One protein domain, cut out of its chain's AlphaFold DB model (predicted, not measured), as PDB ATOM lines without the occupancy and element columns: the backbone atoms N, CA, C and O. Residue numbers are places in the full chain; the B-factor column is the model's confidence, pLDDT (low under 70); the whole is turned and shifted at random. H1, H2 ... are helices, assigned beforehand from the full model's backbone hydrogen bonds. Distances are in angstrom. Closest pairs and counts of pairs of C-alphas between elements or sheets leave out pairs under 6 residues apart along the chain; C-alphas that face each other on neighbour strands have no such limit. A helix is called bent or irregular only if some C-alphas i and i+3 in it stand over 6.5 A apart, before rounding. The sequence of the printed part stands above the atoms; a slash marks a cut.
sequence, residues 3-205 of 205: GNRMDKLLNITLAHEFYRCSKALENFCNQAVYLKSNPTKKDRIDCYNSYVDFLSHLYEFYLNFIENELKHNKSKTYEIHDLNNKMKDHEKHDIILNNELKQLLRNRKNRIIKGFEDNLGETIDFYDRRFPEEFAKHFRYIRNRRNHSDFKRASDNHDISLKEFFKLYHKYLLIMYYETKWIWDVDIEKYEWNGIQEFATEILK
ATOM      1  N   GLY A   3     340.895 231.424 329.067       55.66
ATOM      2  CA  GLY A   3     341.422 231.404 330.446       55.66
ATOM      3  C   GLY A   3     341.056 230.141 331.235       55.66
ATOM      4  O   GLY A   3     341.933 229.435 331.707       55.66
ATOM      5  N   ASN A   4     339.775 229.760 331.240       62.47
ATOM      6  CA  ASN A   4     339.263 228.643 332.049       62.47
ATOM      7  C   ASN A   4     339.908 227.275 331.709       62.47
ATOM      8  O   ASN A   4     340.121 226.432 332.576       62.47
ATOM      9  N   ARG A   5     340.274 227.046 330.439       68.06
ATOM     10  CA  ARG A   5     340.933 225.795 330.026       68.06
ATOM     11  C   ARG A   5     342.399 225.744 330.458       68.06
ATOM     12  O   ARG A   5     342.867 224.677 330.845       68.06
ATOM     13  N   MET A   6     343.108 226.870 330.383       66.56
ATOM     14  CA  MET A   6     344.509 226.954 330.802       66.56
ATOM     15  C   MET A   6     344.632 226.782 332.320       66.56
ATOM     16  O   MET A   6     345.474 226.016 332.779       66.56
ATOM     17  N   ASP A   7     343.713 227.391 333.073       71.31
ATOM     18  CA  ASP A   7     343.646 227.272 334.531       71.31
ATOM     19  C   ASP A   7     343.346 225.820 334.961       71.31
ATOM     20  O   ASP A   7     343.990 225.290 335.868       71.31
ATOM     21  N   LYS A   8     342.436 225.117 334.258       75.69
ATOM     22  CA  LYS A   8     342.155 223.685 334.508       75.69
ATOM     23  C   LYS A   8     343.397 222.812 334.278       75.69
ATOM     24  O   LYS A   8     343.701 221.960 335.108       75.69
ATOM     25  N   LEU A   9     344.126 223.024 333.178       79.94
ATOM     26  CA  LEU A   9     345.341 222.260 332.853       79.94
ATOM     27  C   LEU A   9     346.473 222.512 333.854       79.94
ATOM     28  O   LEU A   9     347.189 221.581 334.231       79.94
ATOM     29  N   LEU A  10     346.619 223.753 334.311       79.19
ATOM     30  CA  LEU A  10     347.611 224.105 335.317       79.19
ATOM     31  C   LEU A  10     347.290 223.469 336.673       79.19
ATOM     32  O   LEU A  10     348.180 222.896 337.295       79.19
ATOM     33  N   ASN A  11     346.021 223.471 337.087       80.06
ATOM     34  CA  ASN A  11     345.588 222.795 338.312       80.06
ATOM     35  C   ASN A  11     345.836 221.280 338.264       80.06
ATOM     36  O   ASN A  11     346.321 220.716 339.240       80.06
ATOM     37  N   ILE A  12     345.565 220.630 337.124       82.38
ATOM     38  CA  ILE A  12     345.900 219.211 336.906       82.38
ATOM     39  C   ILE A  12     347.415 218.993 337.034       82.38
ATOM     40  O   ILE A  12     347.858 218.033 337.661       82.38
ATOM     41  N   THR A  13     348.219 219.898 336.474       84.69
ATOM     42  CA  THR A  13     349.686 219.812 336.523       84.69
ATOM     43  C   THR A  13     350.214 219.948 337.951       84.69
ATOM     44  O   THR A  13     351.033 219.138 338.379       84.69
ATOM     45  N   LEU A  14     349.712 220.924 338.712       85.94
ATOM     46  CA  LEU A  14     350.068 221.123 340.119       85.94
ATOM     47  C   LEU A  14     349.672 219.923 340.982       85.94
ATOM     48  O   LEU A  14     350.493 219.436 341.759       85.94
ATOM     49  N   ALA A  15     348.460 219.397 340.792       85.56
ATOM     50  CA  ALA A  15     348.008 218.195 341.483       85.56
ATOM     51  C   ALA A  15     348.883 216.978 341.150       85.56
ATOM     52  O   ALA A  15     349.250 216.217 342.044       85.56
ATOM     53  N   HIS A  16     349.277 216.809 339.885       87.06
ATOM     54  CA  HIS A  16     350.154 215.712 339.479       87.06
ATOM     55  C   HIS A  16     351.545 215.821 340.105       87.06
ATOM     56  O   HIS A  16     352.056 214.837 340.640       87.06
ATOM     57  N   GLU A  17     352.163 217.004 340.068       89.44
ATOM     58  CA  GLU A  17     353.479 217.212 340.676       89.44
ATOM     59  C   GLU A  17     353.431 217.004 342.193       89.44
ATOM     60  O   GLU A  17     354.312 216.345 342.748       89.44
ATOM     61  N   PHE A  18     352.361 217.446 342.863       90.31
ATOM     62  CA  PHE A  18     352.179 217.178 344.288       90.31
ATOM     63  C   PHE A  18     351.966 215.683 344.591       90.31
ATOM     64  O   PHE A  18     352.550 215.149 345.541       90.31
ATOM     65  N   TYR A  19     351.202 214.968 343.760       89.88
ATOM     66  CA  TYR A  19     351.035 213.517 343.876       89.88
ATOM     67  C   TYR A  19     352.376 212.779 343.733       89.88
ATOM     68  O   TYR A  19     352.723 211.938 344.567       89.88
ATOM     69  N   ARG A  20     353.181 213.134 342.723       92.12
ATOM     70  CA  ARG A  20     354.519 212.555 342.502       92.12
ATOM     71  C   ARG A  20     355.473 212.868 343.651       92.12
ATOM     72  O   ARG A  20     356.207 211.981 344.083       92.12
ATOM     73  N   CYS A  21     355.425 214.091 344.178       94.38
ATOM     74  CA  CYS A  21     356.161 214.503 345.373       94.38
ATOM     75  C   CYS A  21     355.811 213.617 346.576       94.38
ATOM     76  O   CYS A  21     356.699 213.028 347.196       94.38
ATOM     77  N   SER A  22     354.514 213.455 346.850       93.56
ATOM     78  CA  SER A  22     354.003 212.643 347.959       93.56
ATOM     79  C   SER A  22     354.437 211.183 347.837       93.56
ATOM     80  O   SER A  22     354.948 210.605 348.798       93.56
ATOM     81  N   LYS A  23     354.318 210.596 346.638       94.62
ATOM     82  CA  LYS A  23     354.760 209.219 346.380       94.62
ATOM     83  C   LYS A  23     356.268 209.042 346.497       94.62
ATOM     84  O   LYS A  23     356.722 208.034 347.034       94.62
ATOM     85  N   ALA A  24     357.056 210.013 346.047       96.69
ATOM     86  CA  ALA A  24     358.504 209.966 346.202       96.69
ATOM     87  C   ALA A  24     358.928 210.045 347.680       96.69
ATOM     88  O   ALA A  24     359.808 209.290 348.097       96.69
ATOM     89  N   LEU A  25     358.267 210.883 348.490       96.50
ATOM     90  CA  LEU A  25     358.516 210.955 349.931       96.50
ATOM     91  C   LEU A  25     358.123 209.658 350.649       96.50
ATOM     92  O   LEU A  25     358.891 209.163 351.469       96.50
ATOM     93  N   GLU A  26     356.964 209.082 350.318       95.62
ATOM     94  CA  GLU A  26     356.517 207.786 350.846       95.62
ATOM     95  C   GLU A  26     357.551 206.687 350.549       95.62
ATOM     96  O   GLU A  26     357.996 205.977 351.455       95.62
ATOM     97  N   ASN A  27     358.007 206.601 349.296       96.31
ATOM     98  CA  ASN A  27     359.043 205.657 348.882       96.31
ATOM     99  C   ASN A  27     360.359 205.875 349.638       96.31
ATOM    100  O   ASN A  27     360.963 204.903 350.094       96.31
ATOM    101  N   PHE A  28     360.778 207.130 349.816       97.25
ATOM    102  CA  PHE A  28     361.960 207.472 350.604       97.25
ATOM    103  C   PHE A  28     361.829 207.005 352.054       97.25
ATOM    104  O   PHE A  28     362.732 206.344 352.565       97.25
ATOM    105  N   CYS A  29     360.704 207.293 352.713       95.19
ATOM    106  CA  CYS A  29     360.453 206.860 354.084       95.19
ATOM    107  C   CYS A  29     360.496 205.331 354.208       95.19
ATOM    108  O   CYS A  29     361.170 204.812 355.100       95.19
ATOM    109  N   ASN A  30     359.853 204.611 353.285       93.75
ATOM    110  CA  ASN A  30     359.858 203.149 353.258       93.75
ATOM    111  C   ASN A  30     361.281 202.593 353.067       93.75
ATOM    112  O   ASN A  30     361.721 201.719 353.814       93.75
ATOM    113  N   GLN A  31     362.046 203.138 352.121       93.75
ATOM    114  CA  GLN A  31     363.430 202.729 351.858       93.75
ATOM    115  C   GLN A  31     364.372 203.058 353.020       93.75
ATOM    116  O   GLN A  31     365.225 202.244 353.372       93.75
ATOM    117  N   ALA A  32     364.181 204.199 353.684       92.75
ATOM    118  CA  ALA A  32     364.956 204.586 354.858       92.75
ATOM    119  C   ALA A  32     364.762 203.622 356.044       92.75
ATOM    120  O   ALA A  32     365.681 203.459 356.851       92.75
ATOM    121  N   VAL A  33     363.606 202.953 356.150       90.06
ATOM    122  CA  VAL A  33     363.395 201.870 357.124       90.06
ATOM    123  C   VAL A  33     364.254 200.656 356.768       90.06
ATOM    124  O   VAL A  33     364.990 200.177 357.630       90.06
ATOM    125  N   TYR A  34     364.246 200.211 355.507       84.94
ATOM    126  CA  TYR A  34     365.074 199.085 355.051       84.94
ATOM    127  C   TYR A  34     366.577 199.346 355.208       84.94
ATOM    128  O   TYR A  34     367.336 198.428 355.523       84.94
ATOM    129  N   LEU A  35     367.019 200.606 355.094       90.50
ATOM    130  CA  LEU A  35     368.417 200.976 355.342       90.50
ATOM    131  C   LEU A  35     368.918 200.645 356.755       90.50
ATOM    132  O   LEU A  35     370.129 200.553 356.959       90.50
ATOM    133  N   LYS A  36     368.018 200.435 357.722       88.19
ATOM    134  CA  LYS A  36     368.372 200.048 359.094       88.19
ATOM    135  C   LYS A  36     368.696 198.554 359.237       88.19
ATOM    136  O   LYS A  36     369.206 198.158 360.281       88.19
ATOM    137  N   SER A  37     368.448 197.736 358.212       86.19
ATOM    138  CA  SER A  37     368.506 196.270 358.286       86.19
ATOM    139  C   SER A  37     369.431 195.670 357.220       86.19
ATOM    140  O   SER A  37     368.964 195.064 356.264       86.19
ATOM    141  N   ASN A  38     370.752 195.814 357.392       85.06
ATOM    142  CA  ASN A  38     371.788 195.292 356.476       85.06
ATOM    143  C   ASN A  38     371.526 195.606 354.986       85.06
ATOM    144  O   ASN A  38     371.338 194.695 354.178       85.06
ATOM    145  N   PRO A  39     371.537 196.892 354.594       91.38
ATOM    146  CA  PRO A  39     371.110 197.293 353.262       91.38
ATOM    147  C   PRO A  39     372.075 196.870 352.164       91.38
ATOM    148  O   PRO A  39     373.294 197.079 352.254       91.38
ATOM    149  N   THR A  40     371.501 196.396 351.065       93.31
ATOM    150  CA  THR A  40     372.218 196.165 349.817       93.31
ATOM    151  C   THR A  40     372.609 197.492 349.159       93.31
ATOM    152  O   THR A  40     372.138 198.580 349.505       93.31
ATOM    153  N   LYS A  41     373.491 197.427 348.154       92.81
ATOM    154  CA  LYS A  41     373.821 198.597 347.327       92.81
ATOM    155  C   LYS A  41     372.593 199.134 346.584       92.81
ATOM    156  O   LYS A  41     372.481 200.345 346.421       92.81
ATOM    157  N   LYS A  42     371.687 198.245 346.162       92.94
ATOM    158  CA  LYS A  42     370.444 198.612 345.478       92.94
ATOM    159  C   LYS A  42     369.544 199.438 346.396       92.94
ATOM    160  O   LYS A  42     369.162 200.530 346.004       92.94
ATOM    161  N   ASP A  43     369.351 199.009 347.643       92.88
ATOM    162  CA  ASP A  43     368.515 199.737 348.614       92.88
ATOM    163  C   ASP A  43     369.012 201.172 348.844       92.88
ATOM    164  O   ASP A  43     368.231 202.113 348.960       92.88
ATOM    165  N   ARG A  44     370.338 201.361 348.863       93.50
ATOM    166  CA  ARG A  44     370.962 202.688 348.997       93.50
ATOM    167  C   ARG A  44     370.729 203.567 347.771       93.50
ATOM    168  O   ARG A  44     370.508 204.764 347.934       93.50
ATOM    169  N   ILE A  45     370.805 202.993 346.571       92.00
ATOM    170  CA  ILE A  45     370.532 203.703 345.313       92.00
ATOM    171  C   ILE A  45     369.056 204.092 345.247       92.00
ATOM    172  O   ILE A  45     368.747 205.242 344.953       92.00
ATOM    173  N   ASP A  46     368.163 203.165 345.575       93.62
ATOM    174  CA  ASP A  46     366.726 203.400 345.547       93.62
ATOM    175  C   ASP A  46     366.347 204.496 346.557       93.62
ATOM    176  O   ASP A  46     365.693 205.465 346.173       93.62
ATOM    177  N   CYS A  47     366.873 204.431 347.791       94.88
ATOM    178  CA  CYS A  47     366.698 205.472 348.814       94.88
ATOM    179  C   CYS A  47     367.244 206.841 348.389       94.88
ATOM    180  O   CYS A  47     366.659 207.878 348.700       94.88
ATOM    181  N   TYR A  48     368.387 206.863 347.702       93.94
ATOM    182  CA  TYR A  48     368.949 208.096 347.158       93.94
ATOM    183  C   TYR A  48     368.024 208.686 346.086       93.94
ATOM    184  O   TYR A  48     367.715 209.877 346.123       93.94
ATOM    185  N   ASN A  49     367.569 207.854 345.147       93.25
ATOM    186  CA  ASN A  49     366.750 208.279 344.017       93.25
ATOM    187  C   ASN A  49     365.380 208.786 344.467       93.25
ATOM    188  O   ASN A  49     364.976 209.861 344.034       93.25
ATOM    189  N   SER A  50     364.708 208.082 345.381       96.12
ATOM    190  CA  SER A  50     363.413 208.516 345.918       96.12
ATOM    191  C   SER A  50     363.506 209.869 346.622       96.12
ATOM    192  O   SER A  50     362.634 210.717 346.433       96.12
ATOM    193  N   TYR A  51     364.593 210.129 347.359       96.75
ATOM    194  CA  TYR A  51     364.806 211.445 347.956       96.75
ATOM    195  C   TYR A  51     365.037 212.525 346.892       96.75
ATOM    196  O   TYR A  51     364.454 213.601 346.972       96.75
ATOM    197  N   VAL A  52     365.843 212.253 345.862       95.00
ATOM    198  CA  VAL A  52     366.063 213.199 344.751       95.00
ATOM    199  C   VAL A  52     364.775 213.486 343.973       95.00
ATOM    200  O   VAL A  52     364.545 214.631 343.572       95.00
ATOM    201  N   ASP A  53     363.925 212.480 343.773       95.38
ATOM    202  CA  ASP A  53     362.613 212.640 343.147       95.38
ATOM    203  C   ASP A  53     361.682 213.486 344.021       95.38
ATOM    204  O   ASP A  53     361.065 214.419 343.508       95.38
ATOM    205  N   PHE A  54     361.651 213.249 345.339       97.19
ATOM    206  CA  PHE A  54     360.903 214.079 346.289       97.19
ATOM    207  C   PHE A  54     361.317 215.548 346.185       97.19
ATOM    208  O   PHE A  54     360.471 216.421 345.999       97.19
ATOM    209  N   LEU A  55     362.624 215.818 346.229       96.75
ATOM    210  CA  LEU A  55     363.157 217.171 346.088       96.75
ATOM    211  C   LEU A  55     362.730 217.810 344.767       96.75
ATOM    212  O   LEU A  55     362.308 218.960 344.737       96.75
ATOM    213  N   SER A  56     362.834 217.064 343.674       94.62
ATOM    214  CA  SER A  56     362.568 217.609 342.345       94.62
ATOM    215  C   SER A  56     361.091 217.943 342.161       94.62
ATOM    216  O   SER A  56     360.784 219.045 341.719       94.62
ATOM    217  N   HIS A  57     360.185 217.052 342.565       94.75
ATOM    218  CA  HIS A  57     358.745 217.300 342.477       94.75
ATOM    219  C   HIS A  57     358.279 218.402 343.425       94.75
ATOM    220  O   HIS A  57     357.463 219.231 343.032       94.75
ATOM    221  N   LEU A  58     358.836 218.477 344.638       95.38
ATOM    222  CA  LEU A  58     358.548 219.583 345.550       95.38
ATOM    223  C   LEU A  58     359.000 220.925 344.954       95.38
ATOM    224  O   LEU A  58     358.263 221.905 345.020       95.38
ATOM    225  N   TYR A  59     360.187 220.968 344.342       94.94
ATOM    226  CA  TYR A  59     360.711 222.170 343.695       94.94
ATOM    227  C   TYR A  59     359.828 222.625 342.521       94.94
ATOM    228  O   TYR A  59     359.428 223.788 342.485       94.94
ATOM    229  N   GLU A  60     359.482 221.719 341.595       92.12
ATOM    230  CA  GLU A  60     358.603 222.046 340.457       92.12
ATOM    231  C   GLU A  60     357.219 222.495 340.913       92.12
ATOM    232  O   GLU A  60     356.678 223.467 340.386       92.12
ATOM    233  N   PHE A  61     356.650 221.804 341.902       91.94
ATOM    234  CA  PHE A  61     355.363 222.162 342.471       91.94
ATOM    235  C   PHE A  61     355.377 223.605 342.991       91.94
ATOM    236  O   PHE A  61     354.523 224.399 342.602       91.94
ATOM    237  N   TYR A  62     356.372 223.976 343.805       90.88
ATOM    238  CA  TYR A  62     356.452 225.323 344.365       90.88
ATOM    239  C   TYR A  62     356.711 226.400 343.315       90.88
ATOM    240  O   TYR A  62     356.097 227.461 343.391       90.88
ATOM    241  N   LEU A  63     357.576 226.154 342.329       88.56
ATOM    242  CA  LEU A  63     357.778 227.129 341.256       88.56
ATOM    243  C   LEU A  63     356.490 227.366 340.473       88.56
ATOM    244  O   LEU A  63     356.075 228.512 340.322       88.56
ATOM    245  N   ASN A  64     355.818 226.295 340.048       85.69
ATOM    246  CA  ASN A  64     354.567 226.412 339.309       85.69
ATOM    247  C   ASN A  64     353.474 227.081 340.153       85.69
ATOM    248  O   ASN A  64     352.739 227.924 339.642       85.69
ATOM    249  N   PHE A  65     353.377 226.734 341.440       83.75
ATOM    250  CA  PHE A  65     352.389 227.296 342.357       83.75
ATOM    251  C   PHE A  65     352.610 228.795 342.554       83.75
ATOM    252  O   PHE A  65     351.688 229.587 342.358       83.75
ATOM    253  N   ILE A  66     353.840 229.201 342.880       79.50
ATOM    254  CA  ILE A  66     354.133 230.604 343.157       79.50
ATOM    255  C   ILE A  66     354.059 231.434 341.874       79.50
ATOM    256  O   ILE A  66     353.455 232.503 341.881       79.50
ATOM    257  N   GLU A  67     354.597 230.960 340.747       77.50
ATOM    258  CA  GLU A  67     354.450 231.663 339.467       77.50
ATOM    259  C   GLU A  67     352.982 231.855 339.075       77.50
ATOM    260  O   GLU A  67     352.625 232.895 338.514       77.50
ATOM    261  N   ASN A  68     352.130 230.868 339.361       74.81
ATOM    262  CA  ASN A  68     350.697 230.976 339.131       74.81
ATOM    263  C   ASN A  68     350.066 232.048 340.028       74.81
ATOM    264  O   ASN A  68     349.415 232.969 339.533       74.81
ATOM    265  N   GLU A  69     350.325 231.988 341.334       72.12
ATOM    266  CA  GLU A  69     349.859 233.001 342.282       72.12
ATOM    267  C   GLU A  69     350.323 234.406 341.881       72.12
ATOM    268  O   GLU A  69     349.533 235.344 341.893       72.12
ATOM    269  N   LEU A  70     351.562 234.568 341.417       67.44
ATOM    270  CA  LEU A  70     352.078 235.853 340.938       67.44
ATOM    271  C   LEU A  70     351.373 236.362 339.670       67.44
ATOM    272  O   LEU A  70     351.179 237.573 339.516       67.44
ATOM    273  N   LYS A  71     350.972 235.464 338.760       69.06
ATOM    274  CA  LYS A  71     350.237 235.818 337.532       69.06
ATOM    275  C   LYS A  71     348.804 236.266 337.830       69.06
ATOM    276  O   LYS A  71     348.339 237.224 337.208       69.06
ATOM    277  N   HIS A  72     348.125 235.610 338.774       66.31
ATOM    278  CA  HIS A  72     346.715 235.876 339.087       66.31
ATOM    279  C   HIS A  72     346.517 236.909 340.209       66.31
ATOM    280  O   HIS A  72     345.602 237.731 340.131       66.31
ATOM    281  N   ASN A  73     347.403 236.947 341.205       59.38
ATOM    282  CA  ASN A  73     347.352 237.827 342.374       59.38
ATOM    283  C   ASN A  73     348.540 238.802 342.374       59.38
ATOM    284  O   ASN A  73     349.413 238.748 343.239       59.38
ATOM    285  N   LYS A  74     348.542 239.743 341.418       51.59
ATOM    286  CA  LYS A  74     349.639 240.685 341.088       51.59
ATOM    287  C   LYS A  74     350.331 241.468 342.227       51.59
ATOM    288  O   LYS A  74     351.270 242.193 341.910       51.59
ATOM    289  N   SER A  75     349.933 241.404 343.503       47.72
ATOM    290  CA  SER A  75     350.669 242.139 344.554       47.72
ATOM    291  C   SER A  75     350.388 241.794 346.027       47.72
ATOM    292  O   SER A  75     350.793 242.582 346.880       47.72
ATOM    293  N   LYS A  76     349.644 240.738 346.386       49.25
ATOM    294  CA  LYS A  76     349.157 240.624 347.784       49.25
ATOM    295  C   LYS A  76     349.915 239.658 348.692       49.25
ATOM    296  O   LYS A  76     349.929 239.899 349.895       49.25
ATOM    297  N   THR A  77     350.539 238.612 348.155       51.75
ATOM    298  CA  THR A  77     351.083 237.523 348.996       51.75
ATOM    299  C   THR A  77     352.607 237.522 349.071       51.75
ATOM    300  O   THR A  77     353.162 237.204 350.121       51.75
ATOM    301  N   TYR A  78     353.280 237.939 347.996       53.50
ATOM    302  CA  TYR A  78     354.737 237.993 347.919       53.50
ATOM    303  C   TYR A  78     355.197 239.443 347.827       53.50
ATOM    304  O   TYR A  78     354.816 240.175 346.913       53.50
ATOM    305  N   GLU A  79     356.035 239.856 348.772       52.88
ATOM    306  CA  GLU A  79     356.776 241.111 348.699       52.88
ATOM    307  C   GLU A  79     357.842 240.974 347.598       52.88
ATOM    308  O   GLU A  79     358.985 240.599 347.833       52.88
ATOM    309  N   ILE A  80     357.447 241.243 346.352       56.88
ATOM    310  CA  ILE A  80     358.300 241.203 345.148       56.88
ATOM    311  C   ILE A  80     359.226 242.437 345.077       56.88
ATOM    312  O   ILE A  80     359.766 242.781 344.028       56.88
ATOM    313  N   HIS A  81     359.426 243.138 346.193       54.31
ATOM    314  CA  HIS A  81     360.227 244.362 346.238       54.31
ATOM    315  C   HIS A  81     361.689 244.135 345.809       54.31
ATOM    316  O   HIS A  81     362.331 245.077 345.348       54.31
ATOM    317  N   ASP A  82     362.160 242.883 345.848       56.06
ATOM    318  CA  ASP A  82     363.529 242.493 345.496       56.06
ATOM    319  C   ASP A  82     363.713 241.994 344.048       56.06
ATOM    320  O   ASP A  82     364.842 241.715 343.640       56.06
ATOM    321  N   LEU A  83     362.652 241.862 343.234       68.50
ATOM    322  CA  LEU A  83     362.807 241.376 341.855       68.50
ATOM    323  C   LEU A  83     363.097 242.527 340.885       68.50
ATOM    324  O   LEU A  83     362.255 243.383 340.617       68.50
ATOM    325  N   ASN A  84     364.288 242.507 340.286       69.62
ATOM    326  CA  ASN A  84     364.681 243.427 339.222       69.62
ATOM    327  C   ASN A  84     364.568 242.746 337.846       69.62
ATOM    328  O   ASN A  84     364.982 241.598 337.667       69.62
ATOM    329  N   ASN A  85     364.080 243.477 336.838       71.19
ATOM    330  CA  ASN A  85     363.977 243.022 335.444       71.19
ATOM    331  C   ASN A  85     365.314 242.562 334.825       71.19
ATOM    332  O   ASN A  85     365.301 241.869 333.813       71.19
ATOM    333  N   LYS A  86     366.458 242.931 335.414       77.94
ATOM    334  CA  LYS A  86     367.800 242.505 334.972       77.94
ATOM    335  C   LYS A  86     368.271 241.169 335.561       77.94
ATOM    336  O   LYS A  86     369.311 240.673 335.137       77.94
ATOM    337  N   MET A  87     367.558 240.608 336.537       81.88
ATOM    338  CA  MET A  87     367.937 239.341 337.172       81.88
ATOM    339  C   MET A  87     367.673 238.156 336.252       81.88
ATOM    340  O   MET A  87     366.685 238.145 335.508       81.88
ATOM    341  N   LYS A  88     368.518 237.127 336.351       85.62
ATOM    342  CA  LYS A  88     368.272 235.852 335.670       85.62
ATOM    343  C   LYS A  88     367.099 235.144 336.340       85.62
ATOM    344  O   LYS A  88     366.933 235.227 337.554       85.62
ATOM    345  N   ASP A  89     366.311 234.400 335.569       83.06
ATOM    346  CA  ASP A  89     365.090 233.769 336.094       83.06
ATOM    347  C   ASP A  89     365.373 232.825 337.263       83.06
ATOM    348  O   ASP A  89     364.671 232.842 338.268       83.06
ATOM    349  N   HIS A  90     366.491 232.102 337.204       85.62
ATOM    350  CA  HIS A  90     366.898 231.231 338.297       85.62
ATOM    351  C   HIS A  90     367.143 232.005 339.613       85.62
ATOM    352  O   HIS A  90     366.833 231.484 340.680       85.62
ATOM    353  N   GLU A  91     367.657 233.238 339.573       87.38
ATOM    354  CA  GLU A  91     367.873 234.075 340.768       87.38
ATOM    355  C   GLU A  91     366.543 234.564 341.343       87.38
ATOM    356  O   GLU A  91     366.361 234.576 342.559       87.38
ATOM    357  N   LYS A  92     365.586 234.901 340.471       85.06
ATOM    358  CA  LYS A  92     364.222 235.251 340.889       85.06
ATOM    359  C   LYS A  92     363.561 234.073 341.602       85.06
ATOM    360  O   LYS A  92     362.967 234.255 342.659       85.06
ATOM    361  N   HIS A  93     363.712 232.866 341.055       87.56
ATOM    362  CA  HIS A  93     363.174 231.638 341.643       87.56
ATOM    363  C   HIS A  93     363.777 231.360 343.022       87.56
ATOM    364  O   HIS A  93     363.051 230.972 343.937       87.56
ATOM    365  N   ASP A  94     365.079 231.604 343.198       91.81
ATOM    366  CA  ASP A  94     365.729 231.438 344.499       91.81
ATOM    367  C   ASP A  94     365.153 232.398 345.551       91.81
ATOM    368  O   ASP A  94     364.833 231.974 346.663       91.81
ATOM    369  N   ILE A  95     364.980 233.679 345.200       88.25
ATOM    370  CA  ILE A  95     364.384 234.688 346.092       88.25
ATOM    371  C   ILE A  95     362.960 234.290 346.472       88.25
ATOM    372  O   ILE A  95     362.605 234.291 347.650       88.25
ATOM    373  N   ILE A  96     362.159 233.914 345.477       86.62
ATOM    374  CA  ILE A  96     360.764 233.518 345.658       86.62
ATOM    375  C   ILE A  96     360.648 232.332 346.628       86.62
ATOM    376  O   ILE A  96     359.900 232.407 347.602       86.62
ATOM    377  N   LEU A  97     361.427 231.269 346.412       91.56
ATOM    378  CA  LEU A  97     361.418 230.082 347.273       91.56
ATOM    379  C   LEU A  97     361.894 230.386 348.697       91.56
ATOM    380  O   LEU A  97     361.318 229.880 349.662       91.56
ATOM    381  N   ASN A  98     362.929 231.215 348.848       93.38
ATOM    382  CA  ASN A  98     363.395 231.632 350.168       93.38
ATOM    383  C   ASN A  98     362.325 232.447 350.909       93.38
ATOM    384  O   ASN A  98     362.114 232.228 352.101       93.38
ATOM    385  N   ASN A  99     361.634 233.359 350.221       88.81
ATOM    386  CA  ASN A  99     360.571 234.172 350.812       88.81
ATOM    387  C   ASN A  99     359.370 233.324 351.239       88.81
ATOM    388  O   ASN A  99     358.867 233.508 352.349       88.81
ATOM    389  N   GLU A 100     358.972 232.354 350.414       89.81
ATOM    390  CA  GLU A 100     357.946 231.373 350.767       89.81
ATOM    391  C   GLU A 100     358.334 230.609 352.040       89.81
ATOM    392  O   GLU A 100     357.591 230.605 353.022       89.81
ATOM    393  N   LEU A 101     359.544 230.041 352.099       93.31
ATOM    394  CA  LEU A 101     359.993 229.323 353.291       93.31
ATOM    395  C   LEU A 101     360.034 230.237 354.530       93.31
ATOM    396  O   LEU A 101     359.568 229.834 355.597       93.31
ATOM    397  N   LYS A 102     360.532 231.478 354.412       93.19
ATOM    398  CA  LYS A 102     360.515 232.471 355.507       93.19
ATOM    399  C   LYS A 102     359.090 232.714 356.011       93.19
ATOM    400  O   LYS A 102     358.867 232.756 357.225       93.19
ATOM    401  N   GLN A 103     358.125 232.849 355.103       90.31
ATOM    402  CA  GLN A 103     356.720 233.036 355.453       90.31
ATOM    403  C   GLN A 103     356.156 231.819 356.191       90.31
ATOM    404  O   GLN A 103     355.541 231.996 357.246       90.31
ATOM    405  N   LEU A 104     356.402 230.603 355.697       91.56
ATOM    406  CA  LEU A 104     355.956 229.369 356.349       91.56
ATOM    407  C   LEU A 104     356.538 229.237 357.759       91.56
ATOM    408  O   LEU A 104     355.794 228.995 358.709       91.56
ATOM    409  N   LEU A 105     357.840 229.484 357.930       93.62
ATOM    410  CA  LEU A 105     358.502 229.444 359.239       93.62
ATOM    411  C   LEU A 105     357.913 230.466 360.216       93.62
ATOM    412  O   LEU A 105     357.611 230.126 361.361       93.62
ATOM    413  N   ARG A 106     357.675 231.701 359.759       92.69
ATOM    414  CA  ARG A 106     357.016 232.741 360.561       92.69
ATOM    415  C   ARG A 106     355.598 232.332 360.958       92.69
ATOM    416  O   ARG A 106     355.209 232.505 362.113       92.69
ATOM    417  N   ASN A 107     354.826 231.781 360.023       90.75
ATOM    418  CA  ASN A 107     353.460 231.333 360.278       90.75
ATOM    419  C   ASN A 107     353.436 230.207 361.315       90.75
ATOM    420  O   ASN A 107     352.661 230.281 362.269       90.75
ATOM    421  N   ARG A 108     354.326 229.216 361.188       91.56
ATOM    422  CA  ARG A 108     354.479 228.133 362.168       91.56
ATOM    423  C   ARG A 108     354.847 228.649 363.551       91.56
ATOM    424  O   ARG A 108     354.142 228.342 364.510       91.56
ATOM    425  N   LYS A 109     355.870 229.503 363.649       93.56
ATOM    426  CA  LYS A 109     356.262 230.152 364.909       93.56
ATOM    427  C   LYS A 109     355.075 230.849 365.578       93.56
ATOM    428  O   LYS A 109     354.829 230.662 366.766       93.56
ATOM    429  N   ASN A 110     354.298 231.607 364.805       92.69
ATOM    430  CA  ASN A 110     353.121 232.310 365.313       92.69
ATOM    431  C   ASN A 110     352.020 231.359 365.809       92.69
ATOM    432  O   ASN A 110     351.300 231.720 366.739       92.69
ATOM    433  N   ARG A 111     351.868 230.163 365.221       91.06
ATOM    434  CA  ARG A 111     350.948 229.133 365.736       91.06
ATOM    435  C   ARG A 111     351.424 228.601 367.089       91.06
ATOM    436  O   ARG A 111     350.626 228.555 368.019       91.06
ATOM    437  N   ILE A 112     352.716 228.314 367.233       92.31
ATOM    438  CA  ILE A 112     353.290 227.822 368.496       92.31
ATOM    439  C   ILE A 112     353.132 228.850 369.619       92.31
ATOM    440  O   ILE A 112     352.672 228.511 370.705       92.31
ATOM    441  N   ILE A 113     353.412 230.129 369.345       93.38
ATOM    442  CA  ILE A 113     353.216 231.226 370.314       93.38
ATOM    443  C   ILE A 113     351.754 231.313 370.790       93.38
ATOM    444  O   ILE A 113     351.494 231.687 371.929       93.38
ATOM    445  N   LYS A 114     350.794 230.948 369.934       94.44
ATOM    446  CA  LYS A 114     349.359 230.920 370.256       94.44
ATOM    447  C   LYS A 114     348.908 229.636 370.967       94.44
ATOM    448  O   LYS A 114     347.713 229.480 371.196       94.44
ATOM    449  N   GLY A 115     349.829 228.733 371.307       92.31
ATOM    450  CA  GLY A 115     349.538 227.492 372.027       92.31
ATOM    451  C   GLY A 115     349.156 226.306 371.140       92.31
ATOM    452  O   GLY A 115     348.676 225.305 371.662       92.31
ATOM    453  N   PHE A 116     349.352 226.391 369.820       90.06
ATOM    454  CA  PHE A 116     349.175 225.238 368.934       90.06
ATOM    455  C   PHE A 116     350.448 224.392 368.883       90.06
ATOM    456  O   PHE A 116     351.552 224.927 368.794       90.06
ATOM    457  N   GLU A 117     350.292 223.071 368.874       83.50
ATOM    458  CA  GLU A 117     351.417 222.155 368.693       83.50
ATOM    459  C   GLU A 117     351.952 222.192 367.255       83.50
ATOM    460  O   GLU A 117     351.212 222.382 366.283       83.50
ATOM    461  N   ASP A 118     353.262 221.994 367.116       86.25
ATOM    462  CA  ASP A 118     353.901 221.816 365.820       86.25
ATOM    463  C   ASP A 118     353.834 220.346 365.403       86.25
ATOM    464  O   ASP A 118     354.301 219.457 366.111       86.25
ATOM    465  N   ASN A 119     353.298 220.079 364.213       81.31
ATOM    466  CA  ASN A 119     353.134 218.713 363.714       81.31
ATOM    467  C   ASN A 119     354.453 218.006 363.345       81.31
ATOM    468  O   ASN A 119     354.425 216.822 363.018       81.31
ATOM    469  N   LEU A 120     355.592 218.708 363.375       85.38
ATOM    470  CA  LEU A 120     356.929 218.127 363.235       85.38
ATOM    471  C   LEU A 120     357.673 218.045 364.577       85.38
ATOM    472  O   LEU A 120     358.805 217.565 364.613       85.38
ATOM    473  N   GLY A 121     357.040 218.472 365.675       85.12
ATOM    474  CA  GLY A 121     357.624 218.470 367.013       85.12
ATOM    475  C   GLY A 121     358.737 219.501 367.213       85.12
ATOM    476  O   GLY A 121     359.517 219.371 368.156       85.12
ATOM    477  N   GLU A 122     358.852 220.505 366.339       90.00
ATOM    478  CA  GLU A 122     359.872 221.546 366.484       90.00
ATOM    479  C   GLU A 122     359.455 222.608 367.515       90.00
ATOM    480  O   GLU A 122     358.285 222.970 367.643       90.00
ATOM    481  N   THR A 123     360.438 223.145 368.238       88.81
ATOM    482  CA  THR A 123     360.237 224.182 369.262       88.81
ATOM    483  C   THR A 123     360.448 225.588 368.698       88.81
ATOM    484  O   THR A 123     360.967 225.759 367.595       88.81
ATOM    485  N   ILE A 124     360.105 226.624 369.473       90.12
ATOM    486  CA  ILE A 124     360.370 228.030 369.111       90.12
ATOM    487  C   ILE A 124     361.853 228.254 368.767       90.12
ATOM    488  O   ILE A 124     362.144 228.927 367.780       90.12
ATOM    489  N   ASP A 125     362.778 227.607 369.486       91.50
ATOM    490  CA  ASP A 125     364.224 227.705 369.239       91.50
ATOM    491  C   ASP A 125     364.629 227.289 367.822       91.50
ATOM    492  O   ASP A 125     365.621 227.782 367.292       91.50
ATOM    493  N   PHE A 126     363.905 226.358 367.192       92.44
ATOM    494  CA  PHE A 126     364.151 226.001 365.796       92.44
ATOM    495  C   PHE A 126     363.811 227.171 364.863       92.44
ATOM    496  O   PHE A 126     364.592 227.482 363.965       92.44
ATOM    497  N   TYR A 127     362.687 227.847 365.111       91.31
ATOM    498  CA  TYR A 127     362.184 228.955 364.296       91.31
ATOM    499  C   TYR A 127     362.894 230.293 364.552       91.31
ATOM    500  O   TYR A 127     362.827 231.181 363.704       91.31
ATOM    501  N   ASP A 128     363.581 230.435 365.687       89.88
ATOM    502  CA  ASP A 128     364.389 231.615 366.030       89.88
ATOM    503  C   ASP A 128     365.813 231.573 365.471       89.88
ATOM    504  O   ASP A 128     366.539 232.571 365.508       89.88
ATOM    505  N   ARG A 129     366.233 230.433 364.914       90.44
ATOM    506  CA  ARG A 129     367.530 230.324 364.245       90.44
ATOM    507  C   ARG A 129     367.592 231.238 363.030       90.44
ATOM    508  O   ARG A 129     366.607 231.491 362.341       90.44
ATOM    509  N   ARG A 130     368.815 231.669 362.715       90.75
ATOM    510  CA  ARG A 130     369.100 232.402 361.482       90.75
ATOM    511  C   ARG A 130     368.638 231.586 360.271       90.75
ATOM    512  O   ARG A 130     369.027 230.428 360.120       90.75
ATOM    513  N   PHE A 131     367.852 232.223 359.406       91.81
ATOM    514  CA  PHE A 131     367.363 231.620 358.173       91.81
ATOM    515  C   PHE A 131     368.525 231.147 357.275       91.81
ATOM    516  O   PHE A 131     369.514 231.874 357.119       91.81
ATOM    517  N   PRO A 132     368.427 229.955 356.658       93.69
ATOM    518  CA  PRO A 132     369.439 229.466 355.728       93.69
ATOM    519  C   PRO A 132     369.362 230.171 354.361       93.69
ATOM    520  O   PRO A 132     368.718 229.676 353.442       93.69
ATOM    521  N   GLU A 133     370.058 231.296 354.188       92.50
ATOM    522  CA  GLU A 133     369.971 232.111 352.956       92.50
ATOM    523  C   GLU A 133     370.337 231.351 351.660       92.50
ATOM    524  O   GLU A 133     369.747 231.596 350.609       92.50
ATOM    525  N   GLU A 134     371.238 230.364 351.722       95.38
ATOM    526  CA  GLU A 134     371.629 229.555 350.551       95.38
ATOM    527  C   GLU A 134     370.623 228.432 350.204       95.38
ATOM    528  O   GLU A 134     370.853 227.680 349.254       95.38
ATOM    529  N   PHE A 135     369.516 228.292 350.951       96.94
ATOM    530  CA  PHE A 135     368.557 227.188 350.805       96.94
ATOM    531  C   PHE A 135     368.083 227.004 349.361       96.94
ATOM    532  O   PHE A 135     368.308 225.941 348.781       96.94
ATOM    533  N   ALA A 136     367.463 228.021 348.756       95.69
ATOM    534  CA  ALA A 136     366.855 227.862 347.438       95.69
ATOM    535  C   ALA A 136     367.884 227.598 346.327       95.69
ATOM    536  O   ALA A 136     367.663 226.746 345.464       95.69
ATOM    537  N   LYS A 137     369.060 228.233 346.406       95.00
ATOM    538  CA  LYS A 137     370.177 227.984 345.486       95.00
ATOM    539  C   LYS A 137     370.653 226.536 345.573       95.00
ATOM    540  O   LYS A 137     370.819 225.884 344.538       95.00
ATOM    541  N   HIS A 138     370.855 226.020 346.787       95.50
ATOM    542  CA  HIS A 138     371.218 224.621 347.005       95.50
ATOM    543  C   HIS A 138     370.108 223.667 346.551       95.50
ATOM    544  O   HIS A 138     370.394 222.620 345.969       95.50
ATOM    545  N   PHE A 139     368.845 224.040 346.754       95.88
ATOM    546  CA  PHE A 139     367.698 223.234 346.357       95.88
ATOM    547  C   PHE A 139     367.622 223.105 344.830       95.88
ATOM    548  O   PHE A 139     367.612 221.991 344.298       95.88
ATOM    549  N   ARG A 140     367.719 224.230 344.112       93.62
ATOM    550  CA  ARG A 140     367.838 224.261 342.649       93.62
ATOM    551  C   ARG A 140     369.039 223.456 342.161       93.62
ATOM    552  O   ARG A 140     368.929 222.731 341.175       93.62
ATOM    553  N   TYR A 141     370.188 223.584 342.826       91.69
ATOM    554  CA  TYR A 141     371.401 222.854 342.460       91.69
ATOM    555  C   TYR A 141     371.181 221.335 342.512       91.69
ATOM    556  O   TYR A 141     371.459 220.643 341.530       91.69
ATOM    557  N   ILE A 142     370.617 220.813 343.607       91.00
ATOM    558  CA  ILE A 142     370.291 219.385 343.726       91.00
ATOM    559  C   ILE A 142     369.249 218.953 342.684       91.00
ATOM    560  O   ILE A 142     369.449 217.930 342.026       91.00
ATOM    561  N   ARG A 143     368.194 219.744 342.458       90.50
ATOM    562  CA  ARG A 143     367.190 219.471 341.415       90.50
ATOM    563  C   ARG A 143     367.823 219.389 340.027       90.50
ATOM    564  O   ARG A 143     367.585 218.437 339.292       90.50
ATOM    565  N   ASN A 144     368.673 220.346 339.658       87.81
ATOM    566  CA  ASN A 144     369.318 220.365 338.340       87.81
ATOM    567  C   ASN A 144     370.252 219.170 338.138       87.81
ATOM    568  O   ASN A 144     370.364 218.655 337.021       87.81
ATOM    569  N   ARG A 145     370.866 218.665 339.217       81.50
ATOM    570  CA  ARG A 145     371.654 217.436 339.141       81.50
ATOM    571  C   ARG A 145     370.813 216.264 338.673       81.50
ATOM    572  O   ARG A 145     371.369 215.498 337.911       81.50
ATOM    573  N   ARG A 146     369.520 216.141 339.012       76.94
ATOM    574  CA  ARG A 146     368.636 215.027 338.589       76.94
ATOM    575  C   ARG A 146     368.481 214.870 337.074       76.94
ATOM    576  O   ARG A 146     368.301 213.743 336.610       76.94
ATOM    577  N   ASN A 147     368.583 215.948 336.301       64.06
ATOM    578  CA  ASN A 147     368.293 215.916 334.860       64.06
ATOM    579  C   ASN A 147     369.552 215.856 333.989       64.06
ATOM    580  O   ASN A 147     369.508 215.325 332.884       64.06
ATOM    581  N   HIS A 148     370.693 216.332 334.488       56.94
ATOM    582  CA  HIS A 148     371.947 216.237 333.750       56.94
ATOM    583  C   HIS A 148     372.696 214.974 334.158       56.94
ATOM    584  O   HIS A 148     372.977 214.778 335.344       56.94
ATOM    585  N   SER A 149     373.052 214.130 333.188       52.59
ATOM    586  CA  SER A 149     374.103 213.108 333.305       52.59
ATOM    587  C   SER A 149     375.474 213.784 333.459       52.59
ATOM    588  O   SER A 149     376.406 213.545 332.699       52.59
ATOM    589  N   ASP A 150     375.557 214.721 334.399       55.44
ATOM    590  CA  ASP A 150     376.758 215.446 334.736       55.44
ATOM    591  C   ASP A 150     377.617 214.487 335.557       55.44
ATOM    592  O   ASP A 150     377.164 213.930 336.565       55.44
ATOM    593  N   PHE A 151     378.858 214.278 335.127       61.19
ATOM    594  CA  PHE A 151     379.851 213.485 335.852       61.19
ATOM    595  C   PHE A 151     380.011 213.976 337.302       61.19
ATOM    596  O   PHE A 151     380.410 213.198 338.163       61.19
ATOM    597  N   LYS A 152     379.589 215.215 337.609       57.81
ATOM    598  CA  LYS A 152     379.406 215.762 338.967       57.81
ATOM    599  C   LYS A 152     378.444 214.988 339.875       57.81
ATOM    600  O   LYS A 152     378.391 215.235 341.078       57.81
ATOM    601  N   ARG A 153     377.636 214.058 339.357       59.34
ATOM    602  CA  ARG A 153     376.922 213.088 340.211       59.34
ATOM    603  C   ARG A 153     377.852 212.032 340.799       59.34
ATOM    604  O   ARG A 153     377.580 211.554 341.892       59.34
ATOM    605  N   ALA A 154     378.905 211.683 340.065       60.44
ATOM    606  CA  ALA A 154     379.874 210.651 340.415       60.44
ATOM    607  C   ALA A 154     381.229 211.219 340.875       60.44
ATOM    608  O   ALA A 154     382.089 210.444 341.282       60.44
ATOM    609  N   SER A 155     381.429 212.539 340.806       61.16
ATOM    610  CA  SER A 155     382.645 213.211 341.268       61.16
ATOM    611  C   SER A 155     382.402 214.018 342.543       61.16
ATOM    612  O   SER A 155     381.299 214.516 342.767       61.16
ATOM    613  N   ASP A 156     383.460 214.194 343.338       61.53
ATOM    614  CA  ASP A 156     383.451 214.969 344.590       61.53
ATOM    615  C   ASP A 156     383.393 216.496 344.372       61.53
ATOM    616  O   ASP A 156     383.366 217.275 345.326       61.53
ATOM    617  N   ASN A 157     383.381 216.953 343.114       67.00
ATOM    618  CA  ASN A 157     383.376 218.373 342.767       67.00
ATOM    619  C   ASN A 157     381.941 218.910 342.675       67.00
ATOM    620  O   ASN A 157     381.366 219.042 341.588       67.00
ATOM    621  N   HIS A 158     381.351 219.182 343.836       72.31
ATOM    622  CA  HIS A 158     379.979 219.662 343.959       72.31
ATOM    623  C   HIS A 158     379.832 220.748 345.026       72.31
ATOM    624  O   HIS A 158     380.350 220.590 346.131       72.31
ATOM    625  N   ASP A 159     379.048 221.788 344.708       80.31
ATOM    626  CA  ASP A 159     378.724 222.909 345.606       80.31
ATOM    627  C   ASP A 159     378.134 222.405 346.931       80.31
ATOM    628  O   ASP A 159     378.482 222.883 348.006       80.31
ATOM    629  N   ILE A 160     377.262 221.393 346.853       90.38
ATOM    630  CA  ILE A 160     376.725 220.682 348.013       90.38
ATOM    631  C   ILE A 160     376.395 219.222 347.661       90.38
ATOM    632  O   ILE A 160     375.835 218.909 346.603       90.38
ATOM    633  N   SER A 161     376.744 218.293 348.555       89.81
ATOM    634  CA  SER A 161     376.366 216.877 348.428       89.81
ATOM    635  C   SER A 161     374.919 216.647 348.882       89.81
ATOM    636  O   SER A 161     374.412 217.385 349.724       89.81
ATOM    637  N   LEU A 162     374.252 215.589 348.397       91.81
ATOM    638  CA  LEU A 162     372.889 215.269 348.853       91.81
ATOM    639  C   LEU A 162     372.839 214.973 350.363       91.81
ATOM    640  O   LEU A 162     371.881 215.340 351.033       91.81
ATOM    641  N   LYS A 163     373.896 214.354 350.907       93.12
ATOM    642  CA  LYS A 163     374.052 214.103 352.348       93.12
ATOM    643  C   LYS A 163     374.052 215.407 353.143       93.12
ATOM    644  O   LYS A 163     373.372 215.497 354.160       93.12
ATOM    645  N   GLU A 164     374.830 216.389 352.696       94.69
ATOM    646  CA  GLU A 164     374.927 217.680 353.378       94.69
ATOM    647  C   GLU A 164     373.629 218.477 353.236       94.69
ATOM    648  O   GLU A 164     373.088 218.971 354.221       94.69
ATOM    649  N   PHE A 165     373.054 218.484 352.033       95.94
ATOM    650  CA  PHE A 165     371.751 219.081 351.767       95.94
ATOM    651  C   PHE A 165     370.653 218.496 352.670       95.94
ATOM    652  O   PHE A 165     369.880 219.242 353.268       95.94
ATOM    653  N   PHE A 166     370.609 217.167 352.827       96.50
ATOM    654  CA  PHE A 166     369.676 216.492 353.730       96.50
ATOM    655  C   PHE A 166     369.845 216.980 355.171       96.50
ATOM    656  O   PHE A 166     368.873 217.396 355.800       96.50
ATOM    657  N   LYS A 167     371.077 216.981 355.693       95.62
ATOM    658  CA  LYS A 167     371.355 217.404 357.072       95.62
ATOM    659  C   LYS A 167     370.929 218.843 357.346       95.62
ATOM    660  O   LYS A 167     370.373 219.113 358.406       95.62
ATOM    661  N   LEU A 168     371.208 219.744 356.408       95.56
ATOM    662  CA  LEU A 168     370.922 221.163 356.574       95.56
ATOM    663  C   LEU A 168     369.440 221.483 356.392       95.56
ATOM    664  O   LEU A 168     368.921 222.347 357.098       95.56
ATOM    665  N   TYR A 169     368.765 220.815 355.450       97.38
ATOM    666  CA  TYR A 169     367.497 221.321 354.927       97.38
ATOM    667  C   TYR A 169     366.303 220.375 354.983       97.38
ATOM    668  O   TYR A 169     365.188 220.830 354.727       97.38
ATOM    669  N   HIS A 170     366.472 219.101 355.353       96.50
ATOM    670  CA  HIS A 170     365.365 218.137 355.354       96.50
ATOM    671  C   HIS A 170     364.145 218.620 356.154       96.50
ATOM    672  O   HIS A 170     363.021 218.545 355.667       96.50
ATOM    673  N   LYS A 171     364.360 219.211 357.336       95.25
ATOM    674  CA  LYS A 171     363.272 219.754 358.165       95.25
ATOM    675  C   LYS A 171     362.499 220.881 357.470       95.25
ATOM    676  O   LYS A 171     361.274 220.882 357.500       95.25
ATOM    677  N   TYR A 172     363.191 221.802 356.798       96.19
ATOM    678  CA  TYR A 172     362.545 222.881 356.042       96.19
ATOM    679  C   TYR A 172     361.716 222.341 354.872       96.19
ATOM    680  O   TYR A 172     360.617 222.825 354.620       96.19
ATOM    681  N   LEU A 173     362.204 221.298 354.199       97.00
ATOM    682  CA  LEU A 173     361.482 220.642 353.106       97.00
ATOM    683  C   LEU A 173     360.227 219.922 353.599       97.00
ATOM    684  O   LEU A 173     359.198 219.980 352.933       97.00
ATOM    685  N   LEU A 174     360.285 219.284 354.772       95.81
ATOM    686  CA  LEU A 174     359.098 218.704 355.401       95.81
ATOM    687  C   LEU A 174     358.074 219.784 355.756       95.81
ATOM    688  O   LEU A 174     356.892 219.588 355.497       95.81
ATOM    689  N   ILE A 175     358.506 220.936 356.284       94.19
ATOM    690  CA  ILE A 175     357.613 222.079 356.534       94.19
ATOM    691  C   ILE A 175     356.917 222.494 355.239       94.19
ATOM    692  O   ILE A 175     355.692 222.549 355.203       94.19
ATOM    693  N   MET A 176     357.679 222.715 354.168       94.25
ATOM    694  CA  MET A 176     357.128 223.065 352.859       94.25
ATOM    695  C   MET A 176     356.105 222.026 352.367       94.25
ATOM    696  O   MET A 176     354.965 222.356 352.038       94.25
ATOM    697  N   TYR A 177     356.462 220.745 352.405       94.50
ATOM    698  CA  TYR A 177     355.567 219.661 352.005       94.50
ATOM    699  C   TYR A 177     354.264 219.623 352.827       94.50
ATOM    700  O   TYR A 177     353.173 219.598 352.262       94.50
ATOM    701  N   TYR A 178     354.341 219.658 354.161       91.25
ATOM    702  CA  TYR A 178     353.149 219.548 355.008       91.25
ATOM    703  C   TYR A 178     352.268 220.802 354.986       91.25
ATOM    704  O   TYR A 178     351.049 220.678 355.093       91.25
ATOM    705  N   GLU A 179     352.848 221.996 354.832       87.56
ATOM    706  CA  GLU A 179     352.071 223.239 354.706       87.56
ATOM    707  C   GLU A 179     351.347 223.355 353.365       87.56
ATOM    708  O   GLU A 179     350.392 224.116 353.270       87.56
ATOM    709  N   THR A 180     351.758 222.617 352.337       82.94
ATOM    710  CA  THR A 180     351.058 222.604 351.041       82.94
ATOM    711  C   THR A 180     350.148 221.402 350.879       82.94
ATOM    712  O   THR A 180     349.166 221.484 350.140       82.94
ATOM    713  N   LYS A 181     350.388 220.330 351.644       80.81
ATOM    714  CA  LYS A 181     349.556 219.129 351.636       80.81
ATOM    715  C   LYS A 181     348.079 219.435 351.835       80.81
ATOM    716  O   LYS A 181     347.283 218.993 351.037       80.81
ATOM    717  N   TRP A 182     347.676 220.232 352.821       68.12
ATOM    718  CA  TRP A 182     346.241 220.482 353.043       68.12
ATOM    719  C   TRP A 182     345.541 221.225 351.886       68.12
ATOM    720  O   TRP A 182     344.322 221.143 351.769       68.12
ATOM    721  N   ILE A 183     346.296 221.938 351.044       68.88
ATOM    722  CA  ILE A 183     345.777 222.654 349.868       68.88
ATOM    723  C   ILE A 183     345.668 221.703 348.666       68.88
ATOM    724  O   ILE A 183     344.739 221.821 347.869       68.88
ATOM    725  N   TRP A 184     346.610 220.761 348.547       68.25
ATOM    726  CA  TRP A 184     346.817 219.928 347.355       68.25
ATOM    727  C   TRP A 184     346.727 218.420 347.607       68.25
ATOM    728  O   TRP A 184     347.066 217.630 346.726       68.25
ATOM    729  N   ASP A 185     346.225 218.002 348.768       63.97
ATOM    730  CA  ASP A 185     345.720 216.650 349.025       63.97
ATOM    731  C   ASP A 185     344.401 216.513 348.264       63.97
ATOM    732  O   ASP A 185     343.296 216.545 348.813       63.97
ATOM    733  N   VAL A 186     344.526 216.549 346.940       59.16
ATOM    734  CA  VAL A 186     343.391 216.556 346.050       59.16
ATOM    735  C   VAL A 186     342.936 215.127 345.859       59.16
ATOM    736  O   VAL A 186     343.727 214.225 345.594       59.16
ATOM    737  N   ASP A 187     341.627 214.954 345.953       65.94
ATOM    738  CA  ASP A 187     340.934 213.766 345.494       65.94
ATOM    739  C   ASP A 187     341.294 213.506 344.021       65.94
ATOM    740  O   ASP A 187     340.818 214.199 343.117       65.94
ATOM    741  N   ILE A 188     342.198 212.548 343.800       68.50
ATOM    742  CA  ILE A 188     342.745 212.197 342.485       68.50
ATOM    743  C   ILE A 188     341.642 211.816 341.493       68.50
ATOM    744  O   ILE A 188     341.820 212.025 340.296       68.50
ATOM    745  N   GLU A 189     340.490 211.357 341.979       70.50
ATOM    746  CA  GLU A 189     339.331 210.996 341.161       70.50
ATOM    747  C   GLU A 189     338.639 212.222 340.539       70.50
ATOM    748  O   GLU A 189     337.856 212.096 339.600       70.50
ATOM    749  N   LYS A 190     338.925 213.440 341.024       72.12
ATOM    750  CA  LYS A 190     338.320 214.683 340.508       72.12
ATOM    751  C   LYS A 190     338.999 215.237 339.257       72.12
ATOM    752  O   LYS A 190     338.468 216.174 338.657       72.12
ATOM    753  N   TYR A 191     340.160 214.715 338.871       72.75
ATOM    754  CA  TYR A 191     340.901 215.206 337.713       72.75
ATOM    755  C   TYR A 191     340.804 214.255 336.519       72.75
ATOM    756  O   TYR A 191     340.883 213.039 336.640       72.75
ATOM    757  N   GLU A 192     340.671 214.840 335.330       75.75
ATOM    758  CA  GLU A 192     340.673 214.111 334.060       75.75
ATOM    759  C   GLU A 192     342.117 213.782 333.646       75.75
ATOM    760  O   GLU A 192     342.803 214.581 333.005       75.75
ATOM    761  N   TRP A 193     342.589 212.592 334.018       80.00
ATOM    762  CA  TRP A 193     343.946 212.104 333.752       80.00
ATOM    763  C   TRP A 193     344.107 211.425 332.385       80.00
ATOM    764  O   TRP A 193     344.701 210.350 332.293       80.00
ATOM    765  N   ASN A 194     343.597 212.034 331.314       81.12
ATOM    766  CA  ASN A 194     343.473 211.378 330.002       81.12
ATOM    767  C   ASN A 194     344.778 210.706 329.530       81.12
ATOM    768  O   ASN A 194     344.767 209.530 329.185       81.12
ATOM    769  N   GLY A 195     345.924 211.392 329.624       79.81
ATOM    770  CA  GLY A 195     347.213 210.820 329.211       79.81
ATOM    771  C   GLY A 195     347.695 209.637 330.068       79.81
ATOM    772  O   GLY A 195     348.341 208.728 329.553       79.81
ATOM    773  N   ILE A 196     347.365 209.610 331.366       82.88
ATOM    774  CA  ILE A 196     347.697 208.479 332.254       82.88
ATOM    775  C   ILE A 196     346.801 207.282 331.916       82.88
ATOM    776  O   ILE A 196     347.282 206.152 331.840       82.88
ATOM    777  N   GLN A 197     345.513 207.532 331.674       84.56
ATOM    778  CA  GLN A 197     344.548 206.496 331.315       84.56
ATOM    779  C   GLN A 197     344.851 205.874 329.946       84.56
ATOM    780  O   GLN A 197     344.806 204.650 329.804       84.56
ATOM    781  N   GLU A 198     345.197 206.692 328.952       88.44
ATOM    782  CA  GLU A 198     345.620 206.235 327.625       88.44
ATOM    783  C   GLU A 198     346.861 205.337 327.719       88.44
ATOM    784  O   GLU A 198     346.865 204.236 327.171       88.44
ATOM    785  N   PHE A 199     347.877 205.754 328.483       88.25
ATOM    786  CA  PHE A 199     349.089 204.962 328.700       88.25
ATOM    787  C   PHE A 199     348.808 203.625 329.398       88.25
ATOM    788  O   PHE A 199     349.295 202.584 328.960       88.25
ATOM    789  N   ALA A 200     347.995 203.638 330.459       88.38
ATOM    790  CA  ALA A 200     347.607 202.420 331.165       88.38
ATOM    791  C   ALA A 200     346.843 201.457 330.245       88.38
ATOM    792  O   ALA A 200     347.105 200.258 330.254       88.38
ATOM    793  N   THR A 201     345.942 201.987 329.415       91.81
ATOM    794  CA  THR A 201     345.187 201.194 328.438       91.81
ATOM    795  C   THR A 201     346.109 200.547 327.410       91.81
ATOM    796  O   THR A 201     345.895 199.394 327.058       91.81
ATOM    797  N   GLU A 202     347.136 201.256 326.939       93.88
ATOM    798  CA  GLU A 202     348.080 200.726 325.950       93.88
ATOM    799  C   GLU A 202     348.940 199.582 326.500       93.88
ATOM    800  O   GLU A 202     349.134 198.593 325.806       93.88
ATOM    801  N   ILE A 203     349.413 199.670 327.749       88.06
ATOM    802  CA  ILE A 203     350.205 198.593 328.379       88.06
ATOM    803  C   ILE A 203     349.371 197.332 328.642       88.06
ATOM    804  O   ILE A 203     349.924 196.237 328.730       88.06
ATOM    805  N   LEU A 204     348.056 197.481 328.816       86.94
ATOM    806  CA  LEU A 204     347.147 196.372 329.116       86.94
ATOM    807  C   LEU A 204     346.610 195.656 327.865       86.94
ATOM    808  O   LEU A 204     345.846 194.701 328.016       86.94
ATOM    809  N   LYS A 205     346.973 196.110 326.660       83.12
ATOM    810  CA  LYS A 205     346.713 195.396 325.401       83.12
ATOM    811  C   LYS A 205     347.730 194.280 325.187       83.12
ATOM    812  O   LYS A 205     347.302 193.228 324.665       83.12
TER     813      LYS A 205
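Overview. This is residues 3 to 205 of the 205 residues of an uncharacterized protein of Flavobacterium terrigena (UniProt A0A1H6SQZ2). Two long helices, H1 and H2, lie side by side as a hairpin, and H3, H5 and H6 cross one another in a cluster on the H2 side of it. Four-residue H4 packs on H3, while H7 and the residues after it, 194 to 205, stick out beyond the body. The printed part has 203 residues with seven named helices, H1 to H7 in order, and no named strand; the class is all helix. It is compact, with a radius of gyration of the C-alphas of 18.6 A and spans of 52 by 47 by 42 A.

Arrangement. H1, residues 3 to 34, touches H2, residues 41 to 72, at a shallow tilt of 26 degrees, opposite ways; this is a helical hairpin, and its closest C-alphas, of Ala 24 and Phe 54, are 4.8 A apart. H3, residues 89 to 113, touches H2 with residues 93 to 97 alone, about perpendicular at 87 degrees; the closest C-alphas are Leu 63 and His 93, 7.0 A. H4, residues 124 to 127, touches H3, the closest C-alphas being Lys 109 and Tyr 127, 6.1 A. H5, residues 135 to 147, touches residues 52 to 59 alone of H2 at a steep tilt of 62 degrees, with the C-alphas of Ser 56 and Arg 143 closest at 5.1 A. H5 also touches H3 at a steep tilt of 55 degrees, through Asp 94 and Ala 136, C-alphas 4.8 A apart. H6, residues 162 to 184, is irregular, with C-alphas 168 and 171 7.9 A apart and a kink of 67 degrees near residue 169. It touches H3, the closest C-alphas being Leu 101 and Met 176, 6.9 A, and H5, the closest being Ile 142 and Leu 162, 7.1 A. H7, residues 194 to 203, touches no helix. Every O i to N i+4 pair is within hydrogen-bond range in H1, H2, H3 and H7, against 7 of 9 in H5 and 15 of 19 in H6; H4 is too short for such a pair.

Along the chain. H1 begins at C-alpha 3, (341.422, 231.404, 330.446), and is 47.0 A long. H2 measures 46.8 A, H3 36.3 A, H6 26.5 A and H5 19.5 A. H7 ends at C-alpha 203, (350.205, 198.593, 328.379).

Size, cuts and confidence. The C-alphas farthest apart, of Ile 113 and Lys 205, are 57.8 A apart. The printed part has no cut. The links H2 to H3 and H5 to H6 are long. The mean pLDDT of the printed part is 84.1; it is under 70 at residues 3 to 6, 70 to 84, 147 to 157 and 182 to 188.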